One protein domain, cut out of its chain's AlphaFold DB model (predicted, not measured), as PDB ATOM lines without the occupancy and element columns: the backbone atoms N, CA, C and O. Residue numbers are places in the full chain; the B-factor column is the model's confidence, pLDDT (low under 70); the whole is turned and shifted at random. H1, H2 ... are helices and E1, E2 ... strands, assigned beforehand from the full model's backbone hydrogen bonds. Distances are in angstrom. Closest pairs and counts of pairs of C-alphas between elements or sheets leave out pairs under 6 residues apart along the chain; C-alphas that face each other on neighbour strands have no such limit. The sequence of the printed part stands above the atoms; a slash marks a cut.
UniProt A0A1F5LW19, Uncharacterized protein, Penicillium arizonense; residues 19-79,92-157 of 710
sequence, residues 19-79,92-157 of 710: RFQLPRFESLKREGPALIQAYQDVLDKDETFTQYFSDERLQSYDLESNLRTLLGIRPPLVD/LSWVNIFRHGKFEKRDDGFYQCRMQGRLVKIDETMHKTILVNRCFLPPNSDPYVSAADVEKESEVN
ATOM      1  N   ARG A  19     -26.196  12.527  -4.417       53.47
ATOM      2  CA  ARG A  19     -25.778  11.186  -3.960       53.47
ATOM      3  C   ARG A  19     -24.912  10.430  -4.981       53.47
ATOM      4  O   ARG A  19     -24.280   9.452  -4.604       53.47
ATOM      5  N   PHE A  20     -24.906  10.849  -6.248       51.28
ATOM      6  CA  PHE A  20     -24.065  10.265  -7.291       51.28
ATOM      7  C   PHE A  20     -22.794  11.077  -7.584       51.28
ATOM      8  O   PHE A  20     -21.926  10.575  -8.288       51.28
ATOM      9  N   GLN A  21     -22.685  12.317  -7.088       56.12
ATOM     10  CA  GLN A  21     -21.555  13.205  -7.394       56.12
ATOM     11  C   GLN A  21     -20.394  13.035  -6.417       56.12
ATOM     12  O   GLN A  21     -19.240  13.052  -6.836       56.12
ATOM     13  N   LEU A  22     -20.689  12.834  -5.131       56.88
ATOM     14  CA  LEU A  22     -19.687  12.359  -4.184       56.88
ATOM     15  C   LEU A  22     -19.657  10.824  -4.276       56.88
ATOM     16  O   LEU A  22     -20.716  10.202  -4.138       56.88
ATOM     17  N   PRO A  23     -18.500  10.200  -4.579       57.03
ATOM     18  CA  PRO A  23     -18.414   8.753  -4.726       57.03
ATOM     19  C   PRO A  23     -18.969   8.071  -3.474       57.03
ATOM     20  O   PRO A  23     -18.614   8.442  -2.357       57.03
ATOM     21  N   ARG A  24     -19.852   7.075  -3.638       52.00
ATOM     22  CA  ARG A  24     -20.411   6.340  -2.493       52.00
ATOM     23  C   ARG A  24     -19.284   5.753  -1.644       52.00
ATOM     24  O   ARG A  24     -18.438   5.002  -2.136       52.00
ATOM     25  N   PHE A  25     -19.312   6.071  -0.355       54.06
ATOM     26  CA  PHE A  25     -18.209   5.854   0.579       54.06
ATOM     27  C   PHE A  25     -17.860   4.402   0.886       54.06
ATOM     28  O   PHE A  25     -16.749   4.132   1.340       54.06
ATOM     29  N   GLU A  26     -18.723   3.443   0.548       54.22
ATOM     30  CA  GLU A  26     -18.360   2.019   0.573       54.22
ATOM     31  C   GLU A  26     -17.080   1.743  -0.244       54.22
ATOM     32  O   GLU A  26     -16.339   0.810   0.065       54.22
ATOM     33  N   SER A  27     -16.773   2.608  -1.221       51.97
ATOM     34  CA  SER A  27     -15.553   2.570  -2.032       51.97
ATOM     35  C   SER A  27     -14.370   3.394  -1.482       51.97
ATOM     36  O   SER A  27     -13.224   3.073  -1.789       51.97
ATOM     37  N   LEU A  28     -14.606   4.401  -0.627       56.91
ATOM     38  CA  LEU A  28     -13.593   5.358  -0.136       56.91
ATOM     39  C   LEU A  28     -12.781   4.881   1.075       56.91
ATOM     40  O   LEU A  28     -11.838   5.556   1.480       56.91
ATOM     41  N   LYS A  29     -13.051   3.678   1.596       60.53
ATOM     42  CA  LYS A  29     -12.315   3.056   2.718       60.53
ATOM     43  C   LYS A  29     -10.797   2.876   2.501       60.53
ATOM     44  O   LYS A  29     -10.140   2.289   3.358       60.53
ATOM     45  N   ARG A  30     -10.219   3.298   1.370       57.16
ATOM     46  CA  ARG A  30      -8.814   3.025   1.017       57.16
ATOM     47  C   ARG A  30      -7.904   4.234   0.848       57.16
ATOM     48  O   ARG A  30      -6.695   4.039   0.926       57.16
ATOM     49  N   GLU A  31      -8.419   5.447   0.668       74.25
ATOM     50  CA  GLU A  31      -7.567   6.607   0.380       74.25
ATOM     51  C   GLU A  31      -7.831   7.740   1.372       74.25
ATOM     52  O   GLU A  31      -8.720   8.565   1.176       74.25
ATOM     53  N   GLY A  32      -7.026   7.773   2.444       82.50
ATOM     54  CA  GLY A  32      -7.100   8.783   3.507       82.50
ATOM     55  C   GLY A  32      -7.234  10.221   2.982       82.50
ATOM     56  O   GLY A  32      -8.185  10.898   3.359       82.50
ATOM     57  N   PRO A  33      -6.385  10.693   2.047       85.12
ATOM     58  CA  PRO A  33      -6.474  12.062   1.532       85.12
ATOM     59  C   PRO A  33      -7.789  12.388   0.810       85.12
ATOM     60  O   PRO A  33      -8.331  13.475   0.997       85.12
ATOM     61  N   ALA A  34      -8.317  11.455   0.009       86.00
ATOM     62  CA  ALA A  34      -9.565  11.659  -0.727       86.00
ATOM     63  C   ALA A  34     -10.772  11.717   0.219       86.00
ATOM     64  O   ALA A  34     -11.673  12.530   0.026       86.00
ATOM     65  N   LEU A  35     -10.760  10.895   1.274       87.00
ATOM     66  CA  LEU A  35     -11.791  10.907   2.308       87.00
ATOM     67  C   LEU A  35     -11.807  12.235   3.081       87.00
ATOM     68  O   LEU A  35     -12.866  12.832   3.248       87.00
ATOM     69  N   ILE A  36     -10.635  12.734   3.490       91.06
ATOM     70  CA  ILE A  36     -10.520  14.028   4.179       91.06
ATOM     71  C   ILE A  36     -10.992  15.179   3.281       91.06
ATOM     72  O   ILE A  36     -11.696  16.068   3.756       91.06
ATOM     73  N   GLN A  37     -10.657  15.149   1.987       90.50
ATOM     74  CA  GLN A  37     -11.146  16.149   1.038       90.50
ATOM     75  C   GLN A  37     -12.675  16.112   0.925       90.50
ATOM     76  O   GLN A  37     -13.312  17.157   0.964       90.50
ATOM     77  N   ALA A  38     -13.276  14.921   0.868       89.50
ATOM     78  CA  ALA A  38     -14.728  14.786   0.827       89.50
ATOM     79  C   ALA A  38     -15.410  15.329   2.098       89.50
ATOM     80  O   ALA A  38     -16.466  15.952   1.998       89.50
ATOM     81  N   TYR A  39     -14.812  15.140   3.284       92.75
ATOM     82  CA  TYR A  39     -15.303  15.769   4.517       92.75
ATOM     83  C   TYR A  39     -15.246  17.298   4.432       92.75
ATOM     84  O   TYR A  39     -16.221  17.968   4.775       92.75
ATOM     85  N   GLN A  40     -14.136  17.847   3.933       93.12
ATOM     86  CA  GLN A  40     -13.973  19.289   3.759       93.12
ATOM     87  C   GLN A  40     -14.995  19.863   2.770       93.12
ATOM     88  O   GLN A  40     -15.624  20.873   3.066       93.12
ATOM     89  N   ASP A  41     -15.235  19.180   1.650       88.94
ATOM     90  CA  ASP A  41     -16.193  19.615   0.631       88.94
ATOM     91  C   ASP A  41     -17.633  19.707   1.170       88.94
ATOM     92  O   ASP A  41     -18.426  20.513   0.676       88.94
ATOM     93  N   VAL A  42     -18.000  18.873   2.150       89.62
ATOM     94  CA  VAL A  42     -19.318  18.921   2.809       89.62
ATOM     95  C   VAL A  42     -19.385  20.068   3.819       89.62
ATOM     96  O   VAL A  42     -20.372  20.810   3.825       89.62
ATOM     97  N   LEU A  43     -18.318  20.279   4.599       90.56
ATOM     98  CA  LEU A  43     -18.206  21.416   5.520       90.56
ATOM     99  C   LEU A  43     -18.269  22.758   4.789       90.56
ATOM    100  O   LEU A  43     -19.013  23.642   5.204       90.56
ATOM    101  N   ASP A  44     -17.561  22.890   3.667       87.44
ATOM    102  CA  ASP A  44     -17.528  24.115   2.860       87.44
ATOM    103  C   ASP A  44     -18.907  24.471   2.273       87.44
ATOM    104  O   ASP A  44     -19.168  25.623   1.916       87.44
ATOM    105  N   LYS A  45     -19.817  23.491   2.186       83.62
ATOM    106  CA  LYS A  45     -21.198  23.680   1.720       83.62
ATOM    107  C   LYS A  45     -22.194  23.946   2.854       83.62
ATOM    108  O   LYS A  45     -23.349  24.272   2.559       83.62
ATOM    109  N   ASP A  46     -21.775  23.867   4.120       85.25
ATOM    110  CA  ASP A  46     -22.631  23.840   5.319       85.25
ATOM    111  C   ASP A  46     -23.743  22.768   5.247       85.25
ATOM    112  O   ASP A  46     -24.858  22.984   5.734       85.25
ATOM    113  N   GLU A  47     -23.494  21.648   4.570       87.06
ATOM    114  CA  GLU A  47     -24.466  20.558   4.424       87.06
ATOM    115  C   GLU A  47     -24.273  19.513   5.532       87.06
ATOM    116  O   GLU A  47     -23.217  19.427   6.154       87.06
ATOM    117  N   THR A  48     -25.308  18.725   5.805       90.00
ATOM    118  CA  THR A  48     -25.255  17.657   6.809       90.00
ATOM    119  C   THR A  48     -24.520  16.433   6.270       90.00
ATOM    120  O   THR A  48     -24.751  15.973   5.147       90.00
ATOM    121  N   PHE A  49     -23.652  15.862   7.095       91.81
ATOM    122  CA  PHE A  49     -22.861  14.689   6.767       91.81
ATOM    123  C   PHE A  49     -23.727  13.449   6.571       91.81
ATOM    124  O   PHE A  49     -23.467  12.658   5.667       91.81
ATOM    125  N   THR A  50     -24.811  13.292   7.325       89.88
ATOM    126  CA  THR A  50     -25.770  12.186   7.136       89.88
ATOM    127  C   THR A  50     -26.302  12.073   5.705       89.88
ATOM    128  O   THR A  50     -26.608  10.970   5.258       89.88
ATOM    129  N   GLN A  51     -26.344  13.162   4.927       86.31
ATOM    130  CA  GLN A  51     -26.731  13.111   3.511       86.31
ATOM    131  C   GLN A  51     -25.824  12.212   2.664       86.31
ATOM    132  O   GLN A  51     -26.278  11.602   1.686       86.31
ATOM    133  N   TYR A  52     -24.541  12.214   3.023       85.62
ATOM    134  CA  TYR A  52     -23.418  11.697   2.256       85.62
ATOM    135  C   TYR A  52     -22.846  10.420   2.865       85.62
ATOM    136  O   TYR A  52     -22.493   9.500   2.130       85.62
ATOM    137  N   PHE A  53     -22.784  10.373   4.194       85.81
ATOM    138  CA  PHE A  53     -22.051   9.381   4.973       85.81
ATOM    139  C   PHE A  53     -22.958   8.445   5.780       85.81
ATOM    140  O   PHE A  53     -22.448   7.537   6.429       85.81
ATOM    141  N   SER A  54     -24.284   8.626   5.729       86.69
ATOM    142  CA  SER A  54     -25.251   7.704   6.331       86.69
ATOM    143  C   SER A  54     -26.182   7.101   5.280       86.69
ATOM    144  O   SER A  54     -26.661   7.779   4.363       86.69
ATOM    145  N   ASP A  55     -26.469   5.808   5.430       86.75
ATOM    146  CA  ASP A  55     -27.523   5.143   4.663       86.75
ATOM    147  C   ASP A  55     -28.911   5.601   5.123       86.75
ATOM    148  O   ASP A  55     -29.845   5.714   4.317       86.75
ATOM    149  N   GLU A  56     -29.028   5.925   6.412       87.69
ATOM    150  CA  GLU A  56     -30.255   6.405   7.017       87.69
ATOM    151  C   GLU A  56     -30.496   7.870   6.668       87.69
ATOM    152  O   GLU A  56     -29.667   8.750   6.901       87.69
ATOM    153  N   ARG A  57     -31.680   8.144   6.123       85.00
ATOM    154  CA  ARG A  57     -32.115   9.515   5.872       85.00
ATOM    155  C   ARG A  57     -32.566  10.159   7.178       85.00
ATOM    156  O   ARG A  57     -33.232   9.529   7.998       85.00
ATOM    157  N   LEU A  58     -32.223  11.432   7.328       88.88
ATOM    158  CA  LEU A  58     -32.846  12.311   8.307       88.88
ATOM    159  C   LEU A  58     -34.327  12.519   7.970       88.88
ATOM    160  O   LEU A  58     -34.690  12.669   6.800       88.88
ATOM    161  N   GLN A  59     -35.166  12.609   8.996       87.75
ATOM    162  CA  GLN A  59     -36.595  12.901   8.873       87.75
ATOM    163  C   GLN A  59     -36.843  14.259   8.209       87.75
ATOM    164  O   GLN A  59     -37.806  14.427   7.464       87.75
ATOM    165  N   SER A  60     -35.948  15.222   8.421       85.00
ATOM    166  CA  SER A  60     -35.961  16.520   7.744       85.00
ATOM    167  C   SER A  60     -35.889  16.406   6.214       85.00
ATOM    168  O   SER A  60     -36.472  17.242   5.519       85.00
ATOM    169  N   TYR A  61     -35.259  15.361   5.661       85.06
ATOM    170  CA  TYR A  61     -35.295  15.100   4.218       85.06
ATOM    171  C   TYR A  61     -36.609  14.497   3.756       85.06
ATOM    172  O   TYR A  61     -37.090  14.853   2.681       85.06
ATOM    173  N   ASP A  62     -37.191  13.599   4.547       86.44
ATOM    174  CA  ASP A  62     -38.497  13.026   4.230       86.44
ATOM    175  C   ASP A  62     -39.565  14.119   4.261       86.44
ATOM    176  O   ASP A  62     -40.413  14.187   3.375       86.44
ATOM    177  N   LEU A  63     -39.463  15.054   5.207       85.56
ATOM    178  CA  LEU A  63     -40.302  16.242   5.255       85.56
ATOM    179  C   LEU A  63     -40.115  17.136   4.024       85.56
ATOM    180  O   LEU A  63     -41.103  17.518   3.405       85.56
ATOM    181  N   GLU A  64     -38.876  17.459   3.641       86.50
ATOM    182  CA  GLU A  64     -38.601  18.224   2.416       86.50
ATOM    183  C   GLU A  64     -39.185  17.515   1.181       86.50
ATOM    184  O   GLU A  64     -39.822  18.152   0.342       86.50
ATOM    185  N   SER A  65     -39.015  16.194   1.076       84.88
ATOM    186  CA  SER A  65     -39.556  15.376  -0.016       84.88
ATOM    187  C   SER A  65     -41.087  15.374  -0.028       84.88
ATOM    188  O   SER A  65     -41.708  15.514  -1.086       84.88
ATOM    189  N   ASN A  66     -41.712  15.268   1.143       86.81
ATOM    190  CA  ASN A  66     -43.161  15.328   1.298       86.81
ATOM    191  C   ASN A  66     -43.697  16.711   0.925       86.81
ATOM    192  O   ASN A  66     -44.683  16.792   0.200       86.81
ATOM    193  N   LEU A  67     -43.023  17.793   1.330       86.19
ATOM    194  CA  LEU A  67     -43.379  19.157   0.934       86.19
ATOM    195  C   LEU A  67     -43.243  19.352  -0.579       86.19
ATOM    196  O   LEU A  67     -44.146  19.904  -1.199       86.19
ATOM    197  N   ARG A  68     -42.176  18.845  -1.208       84.75
ATOM    198  CA  ARG A  68     -42.032  18.875  -2.677       84.75
ATOM    199  C   ARG A  68     -43.175  18.153  -3.377       84.75
ATOM    200  O   ARG A  68     -43.735  18.680  -4.334       84.75
ATOM    201  N   THR A  69     -43.522  16.968  -2.883       86.69
ATOM    202  CA  THR A  69     -44.600  16.145  -3.444       86.69
ATOM    203  C   THR A  69     -45.953  16.832  -3.272       86.69
ATOM    204  O   THR A  69     -46.723  16.918  -4.224       86.69
ATOM    205  N   LEU A  70     -46.217  17.375  -2.081       85.25
ATOM    206  CA  LEU A  70     -47.465  18.055  -1.742       85.25
ATOM    207  C   LEU A  70     -47.676  19.321  -2.575       85.25
ATOM    208  O   LEU A  70     -48.787  19.584  -3.026       85.25
ATOM    209  N   LEU A  71     -46.620  20.111  -2.771       84.25
ATOM    210  CA  LEU A  71     -46.703  21.368  -3.513       84.25
ATOM    211  C   LEU A  71     -46.652  21.148  -5.028       84.25
ATOM    212  O   LEU A  71     -46.898  22.089  -5.776       84.25
ATOM    213  N   GLY A  72     -46.312  19.933  -5.482       80.81
ATOM    214  CA  GLY A  72     -46.208  19.567  -6.898       80.81
ATOM    215  C   GLY A  72     -45.186  20.393  -7.683       80.81
ATOM    216  O   GLY A  72     -45.135  20.322  -8.908       80.81
ATOM    217  N   ILE A  73     -44.392  21.208  -6.988       73.69
ATOM    218  CA  ILE A  73     -43.517  22.217  -7.560       73.69
ATOM    219  C   ILE A  73     -42.140  22.022  -6.938       73.69
ATOM    220  O   ILE A  73     -41.943  22.075  -5.717       73.69
ATOM    221  N   ARG A  74     -41.158  21.790  -7.811       67.94
ATOM    222  CA  ARG A  74     -39.747  21.922  -7.448       67.94
ATOM    223  C   ARG A  74     -39.570  23.330  -6.868       67.94
ATOM    224  O   ARG A  74     -40.135  24.240  -7.473       67.94
ATOM    225  N   PRO A  75     -38.855  23.522  -5.736       61.34
ATOM    226  CA  PRO A  75     -38.663  24.852  -5.160       61.34
ATOM    227  C   PRO A  75     -38.369  25.835  -6.286       61.34
ATOM    228  O   PRO A  75     -37.535  25.476  -7.130       61.34
ATOM    229  N   PRO A  76     -39.103  26.962  -6.375       57.09
ATOM    230  CA  PRO A  76     -39.033  27.841  -7.531       57.09
ATOM    231  C   PRO A  76     -37.564  28.070  -7.853       57.09
ATOM    232  O   PRO A  76     -36.798  28.477  -6.970       57.09
ATOM    233  N   LEU A  77     -37.166  27.709  -9.081       52.12
ATOM    234  CA  LEU A  77     -35.860  28.102  -9.581       52.12
ATOM    235  C   LEU A  77     -35.870  29.617  -9.457       52.12
ATOM    236  O   LEU A  77     -36.718  30.279 -10.048       52.12
ATOM    237  N   VAL A  78     -35.031  30.124  -8.560       53.81
ATOM    238  CA  VAL A  78     -34.910  31.556  -8.310       53.81
ATOM    239  C   VAL A  78     -34.672  32.185  -9.668       53.81
ATOM    240  O   VAL A  78     -33.744  31.742 -10.339       53.81
ATOM    241  N   ASP A  79     -35.530  33.131 -10.070       52.19
ATOM    242  CA  ASP A  79     -35.393  33.851 -11.336       52.19
ATOM    243  C   ASP A  79     -33.940  34.318 -11.430       52.19
ATOM    244  O   ASP A  79     -33.523  35.204 -10.672       52.19
ATOM    245  N   LEU A  92     -32.885  26.606  -2.310       76.88
ATOM    246  CA  LEU A  92     -33.727  26.939  -1.174       76.88
ATOM    247  C   LEU A  92     -34.548  25.698  -0.815       76.88
ATOM    248  O   LEU A  92     -35.245  25.144  -1.661       76.88
ATOM    249  N   SER A  93     -34.446  25.258   0.436       83.81
ATOM    250  CA  SER A  93     -35.298  24.194   0.967       83.81
ATOM    251  C   SER A  93     -36.708  24.736   1.206       83.81
ATOM    252  O   SER A  93     -36.878  25.835   1.753       83.81
ATOM    253  N   TRP A  94     -37.721  23.950   0.837       86.31
ATOM    254  CA  TRP A  94     -39.108  24.254   1.180       86.31
ATOM    255  C   TRP A  94     -39.297  24.348   2.691       86.31
ATOM    256  O   TRP A  94     -39.973  25.268   3.143       86.31
ATOM    257  N   VAL A  95     -38.639  23.496   3.481       84.62
ATOM    258  CA  VAL A  95     -38.670  23.585   4.954       84.62
ATOM    259  C   VAL A  95     -38.247  24.980   5.432       84.62
ATOM    260  O   VAL A  95     -38.925  25.589   6.262       84.62
ATOM    261  N   ASN A  96     -37.185  25.554   4.856       83.81
ATOM    262  CA  ASN A  96     -36.728  26.900   5.215       83.81
ATOM    263  C   ASN A  96     -37.721  27.993   4.805       83.81
ATOM    264  O   ASN A  96     -37.962  28.926   5.573       83.81
ATOM    265  N   ILE A  97     -38.323  27.873   3.621       87.94
ATOM    266  CA  ILE A  97     -39.362  28.797   3.149       87.94
ATOM    267  C   ILE A  97     -40.584  28.737   4.082       87.94
ATOM    268  O   ILE A  97     -41.087  29.772   4.524       87.94
ATOM    269  N   PHE A  98     -41.022  27.537   4.463       87.81
ATOM    270  CA  PHE A  98     -42.129  27.339   5.395       87.81
ATOM    271  C   PHE A  98     -41.800  27.862   6.788       87.81
ATOM    272  O   PHE A  98     -42.671  28.444   7.420       87.81
ATOM    273  N   ARG A  99     -40.565  27.757   7.271       82.25
ATOM    274  CA  ARG A  99     -40.220  28.225   8.619       82.25
ATOM    275  C   ARG A  99     -40.017  29.735   8.700       82.25
ATOM    276  O   ARG A  99     -40.490  30.381   9.630       82.25
ATOM    277  N   HIS A 100     -39.304  30.297   7.732       84.56
ATOM    278  CA  HIS A 100     -38.755  31.650   7.843       84.56
ATOM    279  C   HIS A 100     -39.285  32.618   6.786       84.56
ATOM    280  O   HIS A 100     -39.069  33.824   6.908       84.56
ATOM    281  N   GLY A 101     -40.007  32.122   5.777       90.62
ATOM    282  CA  GLY A 101     -40.570  32.945   4.713       90.62
ATOM    283  C   GLY A 101     -41.552  33.975   5.264       90.62
ATOM    284  O   GLY A 101     -42.672  33.641   5.664       90.62
ATOM    285  N   LYS A 102     -41.137  35.240   5.283       93.38
ATOM    286  CA  LYS A 102     -42.021  36.382   5.525       93.38
ATOM    287  C   LYS A 102     -42.578  36.823   4.181       93.38
ATOM    288  O   LYS A 102     -41.854  37.422   3.391       93.38
ATOM    289  N   PHE A 103     -43.819  36.435   3.906       95.19
ATOM    290  CA  PHE A 103     -44.465  36.696   2.627       95.19
ATOM    291  C   PHE A 103     -45.164  38.050   2.636       95.19
ATOM    292  O   PHE A 103     -46.026  38.310   3.471       95.19
ATOM    293  N   GLU A 104     -44.802  38.894   1.681       97.00
ATOM    294  CA  GLU A 104     -45.425  40.183   1.412       97.00
ATOM    295  C   GLU A 104     -46.232  40.073   0.118       97.00
ATOM    296  O   GLU A 104     -45.722  39.593  -0.898       97.00
ATOM    297  N   LYS A 105     -47.496  40.501   0.153       97.31
ATOM    298  CA  LYS A 105     -48.348  40.558  -1.038       97.31
ATOM    299  C   LYS A 105     -47.923  41.743  -1.907       97.31
ATOM    300  O   LYS A 105     -47.760  42.845  -1.389       97.31
ATOM    301  N   ARG A 106     -47.770  41.523  -3.210       96.75
ATOM    302  CA  ARG A 106     -47.535  42.568  -4.211       96.75
ATOM    303  C   ARG A 106     -48.817  42.923  -4.968       96.75
ATOM    304  O   ARG A 106     -49.786  42.163  -4.976       96.75
ATOM    305  N   ASP A 107     -48.785  44.072  -5.643       96.44
ATOM    306  CA  ASP A 107     -49.894  44.585  -6.462       96.44
ATOM    307  C   ASP A 107     -50.217  43.688  -7.670       96.44
ATOM    308  O   ASP A 107     -51.327  43.716  -8.190       96.44
ATOM    309  N   ASP A 108     -49.265  42.849  -8.092       94.50
ATOM    310  CA  ASP A 108     -49.419  41.880  -9.182       94.50
ATOM    311  C   ASP A 108     -50.176  40.601  -8.770       94.50
ATOM    312  O   ASP A 108     -50.328  39.686  -9.577       94.50
ATOM    313  N   GLY A 109     -50.643  40.520  -7.520       94.44
ATOM    314  CA  GLY A 109     -51.359  39.363  -6.978       94.44
ATOM    315  C   GLY A 109     -50.453  38.224  -6.502       94.44
ATOM    316  O   GLY A 109     -50.958  37.236  -5.970       94.44
ATOM    317  N   PHE A 110     -49.131  38.355  -6.630       96.25
ATOM    318  CA  PHE A 110     -48.179  37.376  -6.118       96.25
ATOM    319  C   PHE A 110     -47.711  37.728  -4.708       96.25
ATOM    320  O   PHE A 110     -47.764  38.871  -4.252       96.25
ATOM    321  N   TYR A 111     -47.206  36.717  -4.014       96.50
ATOM    322  CA  TYR A 111     -46.541  36.857  -2.732       96.50
ATOM    323  C   TYR A 111     -45.046  36.682  -2.926       96.50
ATOM    324  O   TYR A 111     -44.595  35.814  -3.672       96.50
ATOM    325  N   GLN A 112     -44.264  37.494  -2.228       95.56
ATOM    326  CA  GLN A 112     -42.814  37.401  -2.259       95.56
ATOM    327  C   GLN A 112     -42.234  37.261  -0.860       95.56
ATOM    328  O   GLN A 112     -42.729  37.881   0.075       95.56
ATOM    329  N   CYS A 113     -41.153  36.508  -0.706       94.00
ATOM    330  CA  CYS A 113     -40.343  36.552   0.506       94.00
ATOM    331  C   CYS A 113     -38.855  36.631   0.164       94.00
ATOM    332  O   CYS A 113     -38.409  36.107  -0.857       94.00
ATOM    333  N   ARG A 114     -38.075  37.310   1.013       90.62
ATOM    334  CA  ARG A 114     -36.612  37.284   0.929       90.62
ATOM    335  C   ARG A 114     -36.062  36.226   1.876       90.62
ATOM    336  O   ARG A 114     -36.263  36.312   3.083       90.62
ATOM    337  N   MET A 115     -35.338  35.265   1.323       86.62
ATOM    338  CA  MET A 115     -34.721  34.149   2.035       86.62
ATOM    339  C   MET A 115     -33.257  34.047   1.621       86.62
ATOM    340  O   MET A 115     -32.967  33.865   0.444       86.62
ATOM    341  N   GLN A 116     -32.329  34.184   2.575       81.50
ATOM    342  CA  GLN A 116     -30.879  34.096   2.318       81.50
ATOM    343  C   GLN A 116     -30.412  35.002   1.156       81.50
ATOM    344  O   GLN A 116     -29.653  34.590   0.283       81.50
ATOM    345  N   GLY A 117     -30.928  36.236   1.103       84.81
ATOM    346  CA  GLY A 117     -30.625  37.199   0.035       84.81
ATOM    347  C   GLY A 117     -31.337  36.940  -1.299       84.81
ATOM    348  O   GLY A 117     -31.232  37.763  -2.202       84.81
ATOM    349  N   ARG A 118     -32.101  35.850  -1.422       83.44
ATOM    350  CA  ARG A 118     -32.846  35.485  -2.634       83.44
ATOM    351  C   ARG A 118     -34.309  35.878  -2.513       83.44
ATOM    352  O   ARG A 118     -34.896  35.760  -1.438       83.44
ATOM    353  N   LEU A 119     -34.892  36.347  -3.612       89.81
ATOM    354  CA  LEU A 119     -36.315  36.649  -3.695       89.81
ATOM    355  C   LEU A 119     -37.061  35.407  -4.185       89.81
ATOM    356  O   LEU A 119     -36.758  34.882  -5.249       89.81
ATOM    357  N   VAL A 120     -38.028  34.948  -3.405       90.56
ATOM    358  CA  VAL A 120     -38.911  33.835  -3.757       90.56
ATOM    359  C   VAL A 120     -40.273  34.419  -4.076       90.56
ATOM    360  O   VAL A 120     -40.864  35.057  -3.208       90.56
ATOM    361  N   LYS A 121     -40.764  34.200  -5.296       92.81
ATOM    362  CA  LYS A 121     -42.101  34.607  -5.734       92.81
ATOM    363  C   LYS A 121     -43.005  33.380  -5.797       92.81
ATOM    364  O   LYS A 121     -42.625  32.364  -6.371       92.81
ATOM    365  N   ILE A 122     -44.181  33.470  -5.193       93.62
ATOM    366  CA  ILE A 122     -45.198  32.417  -5.200       93.62
ATOM    367  C   ILE A 122     -46.569  33.029  -5.480       93.62
ATOM    368  O   ILE A 122     -46.810  34.200  -5.187       93.62
ATOM    369  N   ASP A 123     -47.475  32.251  -6.057       94.56
ATOM    370  CA  ASP A 123     -48.849  32.692  -6.275       94.56
ATOM    371  C   ASP A 123     -49.690  32.650  -4.980       94.56
ATOM    372  O   ASP A 123     -49.268  32.153  -3.929       94.56
ATOM    373  N   GLU A 124     -50.898  33.213  -5.044       95.50
ATOM    374  CA  GLU A 124     -51.827  33.241  -3.910       95.50
ATOM    375  C   GLU A 124     -52.240  31.833  -3.453       95.50
ATOM    376  O   GLU A 124     -52.414  31.603  -2.253       95.50
ATOM    377  N   THR A 125     -52.378  30.881  -4.380       93.81
ATOM    378  CA  THR A 125     -52.745  29.495  -4.064       93.81
ATOM    379  C   THR A 125     -51.667  28.801  -3.243       93.81
ATOM    380  O   THR A 125     -51.961  28.227  -2.197       93.81
ATOM    381  N   MET A 126     -50.410  28.934  -3.649       91.88
ATOM    382  CA  MET A 126     -49.238  28.415  -2.965       91.88
ATOM    383  C   MET A 126     -49.082  29.076  -1.602       91.88
ATOM    384  O   MET A 126     -48.876  28.389  -0.607       91.88
ATOM    385  N   HIS A 127     -49.248  30.398  -1.521       93.62
ATOM    386  CA  HIS A 127     -49.204  31.105  -0.244       93.62
ATOM    387  C   HIS A 127     -50.272  30.587   0.735       93.62
ATOM    388  O   HIS A 127     -49.953  30.314   1.894       93.62
ATOM    389  N   LYS A 128     -51.515  30.370   0.277       93.25
ATOM    390  CA  LYS A 128     -52.577  29.750   1.090       93.25
ATOM    391  C   LYS A 128     -52.189  28.344   1.544       93.25
ATOM    392  O   LYS A 128     -52.327  28.043   2.727       93.25
ATOM    393  N   THR A 129     -51.648  27.516   0.651       91.38
ATOM    394  CA  THR A 129     -51.161  26.175   0.997       91.38
ATOM    395  C   THR A 129     -50.067  26.230   2.062       91.38
ATOM    396  O   THR A 129     -50.128  25.480   3.034       91.38
ATOM    397  N   ILE A 130     -49.101  27.148   1.942       90.69
ATOM    398  CA  ILE A 130     -48.043  27.343   2.942       90.69
ATOM    399  C   ILE A 130     -48.642  27.747   4.293       90.69
ATOM    400  O   ILE A 130     -48.266  27.178   5.314       90.69
ATOM    401  N   LEU A 131     -49.579  28.698   4.319       90.44
ATOM    402  CA  LEU A 131     -50.219  29.146   5.558       90.44
ATOM    403  C   LEU A 131     -51.019  28.032   6.242       90.44
ATOM    404  O   LEU A 131     -50.875  27.840   7.444       90.44
ATOM    405  N   VAL A 132     -51.815  27.274   5.484       89.94
ATOM    406  CA  VAL A 132     -52.602  26.153   6.019       89.94
ATOM    407  C   VAL A 132     -51.681  25.107   6.639       89.94
ATOM    408  O   VAL A 132     -51.885  24.694   7.775       89.94
ATOM    409  N   ASN A 133     -50.619  24.728   5.932       84.50
ATOM    410  CA  ASN A 133     -49.658  23.753   6.433       84.50
ATOM    411  C   ASN A 133     -48.850  24.285   7.626       84.50
ATOM    412  O   ASN A 133     -48.596  23.524   8.553       84.50
ATOM    413  N   ARG A 134     -48.523  25.586   7.680       86.69
ATOM    414  CA  ARG A 134     -47.927  26.215   8.874       86.69
ATOM    415  C   ARG A 134     -48.794  26.049  10.117       86.69
ATOM    416  O   ARG A 134     -48.243  25.876  11.192       86.69
ATOM    417  N   CYS A 135     -50.120  26.094   9.991       77.94
ATOM    418  CA  CYS A 135     -51.025  25.917  11.131       77.94
ATOM    419  C   CYS A 135     -51.018  24.490  11.692       77.94
ATOM    420  O   CYS A 135     -51.270  24.306  12.879       77.94
ATOM    421  N   PHE A 136     -50.716  23.492  10.862       74.00
ATOM    422  CA  PHE A 136     -50.560  22.103  11.305       74.00
ATOM    423  C   PHE A 136     -49.190  21.822  11.921       74.00
ATOM    424  O   PHE A 136     -48.939  20.719  12.405       74.00
ATOM    425  N   LEU A 137     -48.308  22.818  11.917       68.75
ATOM    426  CA  LEU A 137     -46.958  22.703  12.420       68.75
ATOM    427  C   LEU A 137     -46.901  23.456  13.753       68.75
ATOM    428  O   LEU A 137     -47.192  24.654  13.784       68.75
ATOM    429  N   PRO A 138     -46.609  22.773  14.876       62.47
ATOM    430  CA  PRO A 138     -46.708  23.388  16.187       62.47
ATOM    431  C   PRO A 138     -45.827  24.647  16.246       62.47
ATOM    432  O   PRO A 138     -44.625  24.563  15.992       62.47
ATOM    433  N   PRO A 139     -46.374  25.821  16.611       60.72
ATOM    434  CA  PRO A 139     -45.614  27.073  16.635       60.72
ATOM    435  C   PRO A 139     -44.437  27.048  17.625       60.72
ATOM    436  O   PRO A 139     -43.520  27.855  17.498       60.72
ATOM    437  N   ASN A 140     -44.452  26.099  18.570       54.50
ATOM    438  CA  ASN A 140     -43.444  25.909  19.612       54.50
ATOM    439  C   ASN A 140     -42.667  24.583  19.497       54.50
ATOM    440  O   ASN A 140     -41.911  24.259  20.411       54.50
ATOM    441  N   SER A 141     -42.837  23.787  18.432       55.19
ATOM    442  CA  SER A 141     -41.942  22.643  18.210       55.19
ATOM    443  C   SER A 141     -40.624  23.155  17.631       55.19
ATOM    444  O   SER A 141     -40.443  23.233  16.414       55.19
ATOM    445  N   ASP A 142     -39.715  23.560  18.512       53.22
ATOM    446  CA  ASP A 142     -38.297  23.658  18.177       53.22
ATOM    447  C   ASP A 142     -37.781  22.296  17.684       53.22
ATOM    448  O   ASP A 142     -38.134  21.260  18.250       53.22
ATOM    449  N   PRO A 143     -36.816  22.297  16.757       60.19
ATOM    450  CA  PRO A 143     -36.935  22.613  15.337       60.19
ATOM    451  C   PRO A 143     -37.536  21.429  14.541       60.19
ATOM    452  O   PRO A 143     -37.584  20.299  15.005       60.19
ATOM    453  N   TYR A 144     -37.901  21.637  13.271       69.19
ATOM    454  CA  TYR A 144     -38.220  20.545  12.321       69.19
ATOM    455  C   TYR A 144     -37.097  19.512  12.140       69.19
ATOM    456  O   TYR A 144     -37.291  18.482  11.500       69.19
ATOM    457  N   VAL A 145     -35.916  19.818  12.670       79.31
ATOM    458  CA  VAL A 145     -34.873  18.838  12.912       79.31
ATOM    459  C   VAL A 145     -35.252  18.135  14.203       79.31
ATOM    460  O   VAL A 145     -35.097  18.699  15.287       79.31
ATOM    461  N   SER A 146     -35.795  16.928  14.084       85.88
ATOM    462  CA  SER A 146     -36.132  16.144  15.265       85.88
ATOM    463  C   SER A 146     -34.886  15.949  16.132       85.88
ATOM    464  O   SER A 146     -33.760  15.930  15.634       85.88
ATOM    465  N   ALA A 147     -35.066  15.784  17.445       88.25
ATOM    466  CA  ALA A 147     -33.944  15.452  18.325       88.25
ATOM    467  C   ALA A 147     -33.184  14.209  17.822       88.25
ATOM    468  O   ALA A 147     -31.962  14.167  17.897       88.25
ATOM    469  N   ALA A 148     -33.910  13.261  17.213       90.00
ATOM    470  CA  ALA A 148     -33.340  12.097  16.550       90.00
ATOM    471  C   ALA A 148     -32.472  12.465  15.333       90.00
ATOM    472  O   ALA A 148     -31.409  11.884  15.156       90.00
ATOM    473  N   ASP A 149     -32.876  13.431  14.503       91.06
ATOM    474  CA  ASP A 149     -32.051  13.907  13.386       91.06
ATOM    475  C   ASP A 149     -30.756  14.570  13.875       91.06
ATOM    476  O   ASP A 149     -29.689  14.333  13.307       91.06
ATOM    477  N   VAL A 150     -30.837  15.376  14.941       90.88
ATOM    478  CA  VAL A 150     -29.656  15.993  15.567       90.88
ATOM    479  C   VAL A 150     -28.720  14.922  16.122       90.88
ATOM    480  O   VAL A 150     -27.513  14.992  15.902       90.88
ATOM    481  N   GLU A 151     -29.271  13.932  16.822       93.06
ATOM    482  CA  GLU A 151     -28.510  12.823  17.395       93.06
ATOM    483  C   GLU A 151     -27.805  12.013  16.300       93.06
ATOM    484  O   GLU A 151     -26.593  11.817  16.378       93.06
ATOM    485  N   LYS A 152     -28.510  11.652  15.222       92.62
ATOM    486  CA  LYS A 152     -27.924  10.940  14.074       92.62
ATOM    487  C   LYS A 152     -26.804  11.721  13.397       92.62
ATOM    488  O   LYS A 152     -25.747  11.166  13.115       92.62
ATOM    489  N   GLU A 153     -27.016  13.008  13.135       93.44
ATOM    490  CA  GLU A 153     -25.968  13.862  12.568       93.44
ATOM    491  C   GLU A 153     -24.759  13.949  13.507       93.44
ATOM    492  O   GLU A 153     -23.616  13.897  13.056       93.44
ATOM    493  N   SER A 154     -24.992  14.017  14.821       93.88
ATOM    494  CA  SER A 154     -23.914  14.026  15.809       93.88
ATOM    495  C   SER A 154     -23.135  12.707  15.860       93.88
ATOM    496  O   SER A 154     -21.912  12.735  15.980       93.88
ATOM    497  N   GLU A 155     -23.804  11.563  15.702       94.25
ATOM    498  CA  GLU A 155     -23.165  10.245  15.647       94.25
ATOM    499  C   GLU A 155     -22.265  10.116  14.411       94.25
ATOM    500  O   GLU A 155     -21.107   9.705  14.518       94.25
ATOM    501  N   VAL A 156     -22.758  10.551  13.247       92.31
ATOM    502  CA  VAL A 156     -21.955  10.594  12.019       92.31
ATOM    503  C   VAL A 156     -20.752  11.521  12.194       92.31
ATOM    504  O   VAL A 156     -19.636  11.131  11.855       92.31
ATOM    505  N   ASN A 157     -20.935  12.699  12.796       94.06
ATOM    506  CA  ASN A 157     -19.832  13.621  13.080       94.06
ATOM    507  C   ASN A 157     -18.756  12.995  13.973       94.06
ATOM    508  O   ASN A 157     -17.569  13.165  13.699       94.06
TER     509      ASN A 157
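AT A GLANCE: This is residues 19 to 79 and 92 to 157 of the 710 residues of an uncharacterized protein of Penicillium arizonense (UniProt A0A1F5LW19). A small hairpin, E1 and E2, with H4 and H5 beside it, forms one lobe of an elongated domain; H3 crosses H4 and leads toward a looser lobe of H2 and H6, beyond which H1 makes the far end. The printed part has 127 residues, in the order H1 H2 H3 H4 E1 E2 H5 H6, mostly helix, with one antiparallel sheet, E1 - E2. It is loose, with a radius of gyration of the C-alphas of 17.6 A, and spans 58 by 32 by 23 A.

IN THESE COORDINATES: E1, residues 111 to 115, and E2, residues 118 to 122, are each 13.0 A long. H4 is residues 94 to 100, H5 124 to 135, 16.7 A, and H3 59 to 71, 18.1 A. H2 is residues 50 to 53. H6, 147 to 157, is 15.2 A long, with C-alpha 157 at (-19.832, 13.621, 13.080); H1, 32 to 43, is 16.9 A, with C-alpha 32 at (-7.100, 8.783, 3.507).

HOW THE PARTS SIT: In the hairpin E1 and E2, N 113 and O 120 are within hydrogen-bond range at 2.9 A. The closest C-alphas of H4 and E1, Ile 97 and Met 115, are 7.2 A apart. H3, with residues 63 to 68 alone, touches H4, closest at C-alphas 64 and 95, 5.9 A, about perpendicular at 80 degrees. H5, with residues 130 to 134 alone, only just touches H4, with 3 pairs of C-alphas within 8 A, closest Phe 98 and Ile 130, 6.4 A. H2 touches H6, C-alphas 50 and 153 being closest at 5.7 A. H1 and H2 are near each other, with 5 pairs of C-alphas within 10 A. Every O i to N i+4 pair is within range in H1, H3, H4, H5 and H6; H2 is too short for one, and its one O i to N i+3 pair is not within range.

THE WHOLE: The C-alphas of Arg 30 and Asp 107, the two farthest apart, are 58.9 A apart. Residues 29 to 34, of which 32 to 34 belong to H1, stand free. Residues 80 to 91 are not printed; C-alphas 79 and 92 are 12.4 A apart across the cut. The link H5 to H6 is long. Residues 19 to 30, 74 to 79 and 137 to 144 have pLDDT under 70.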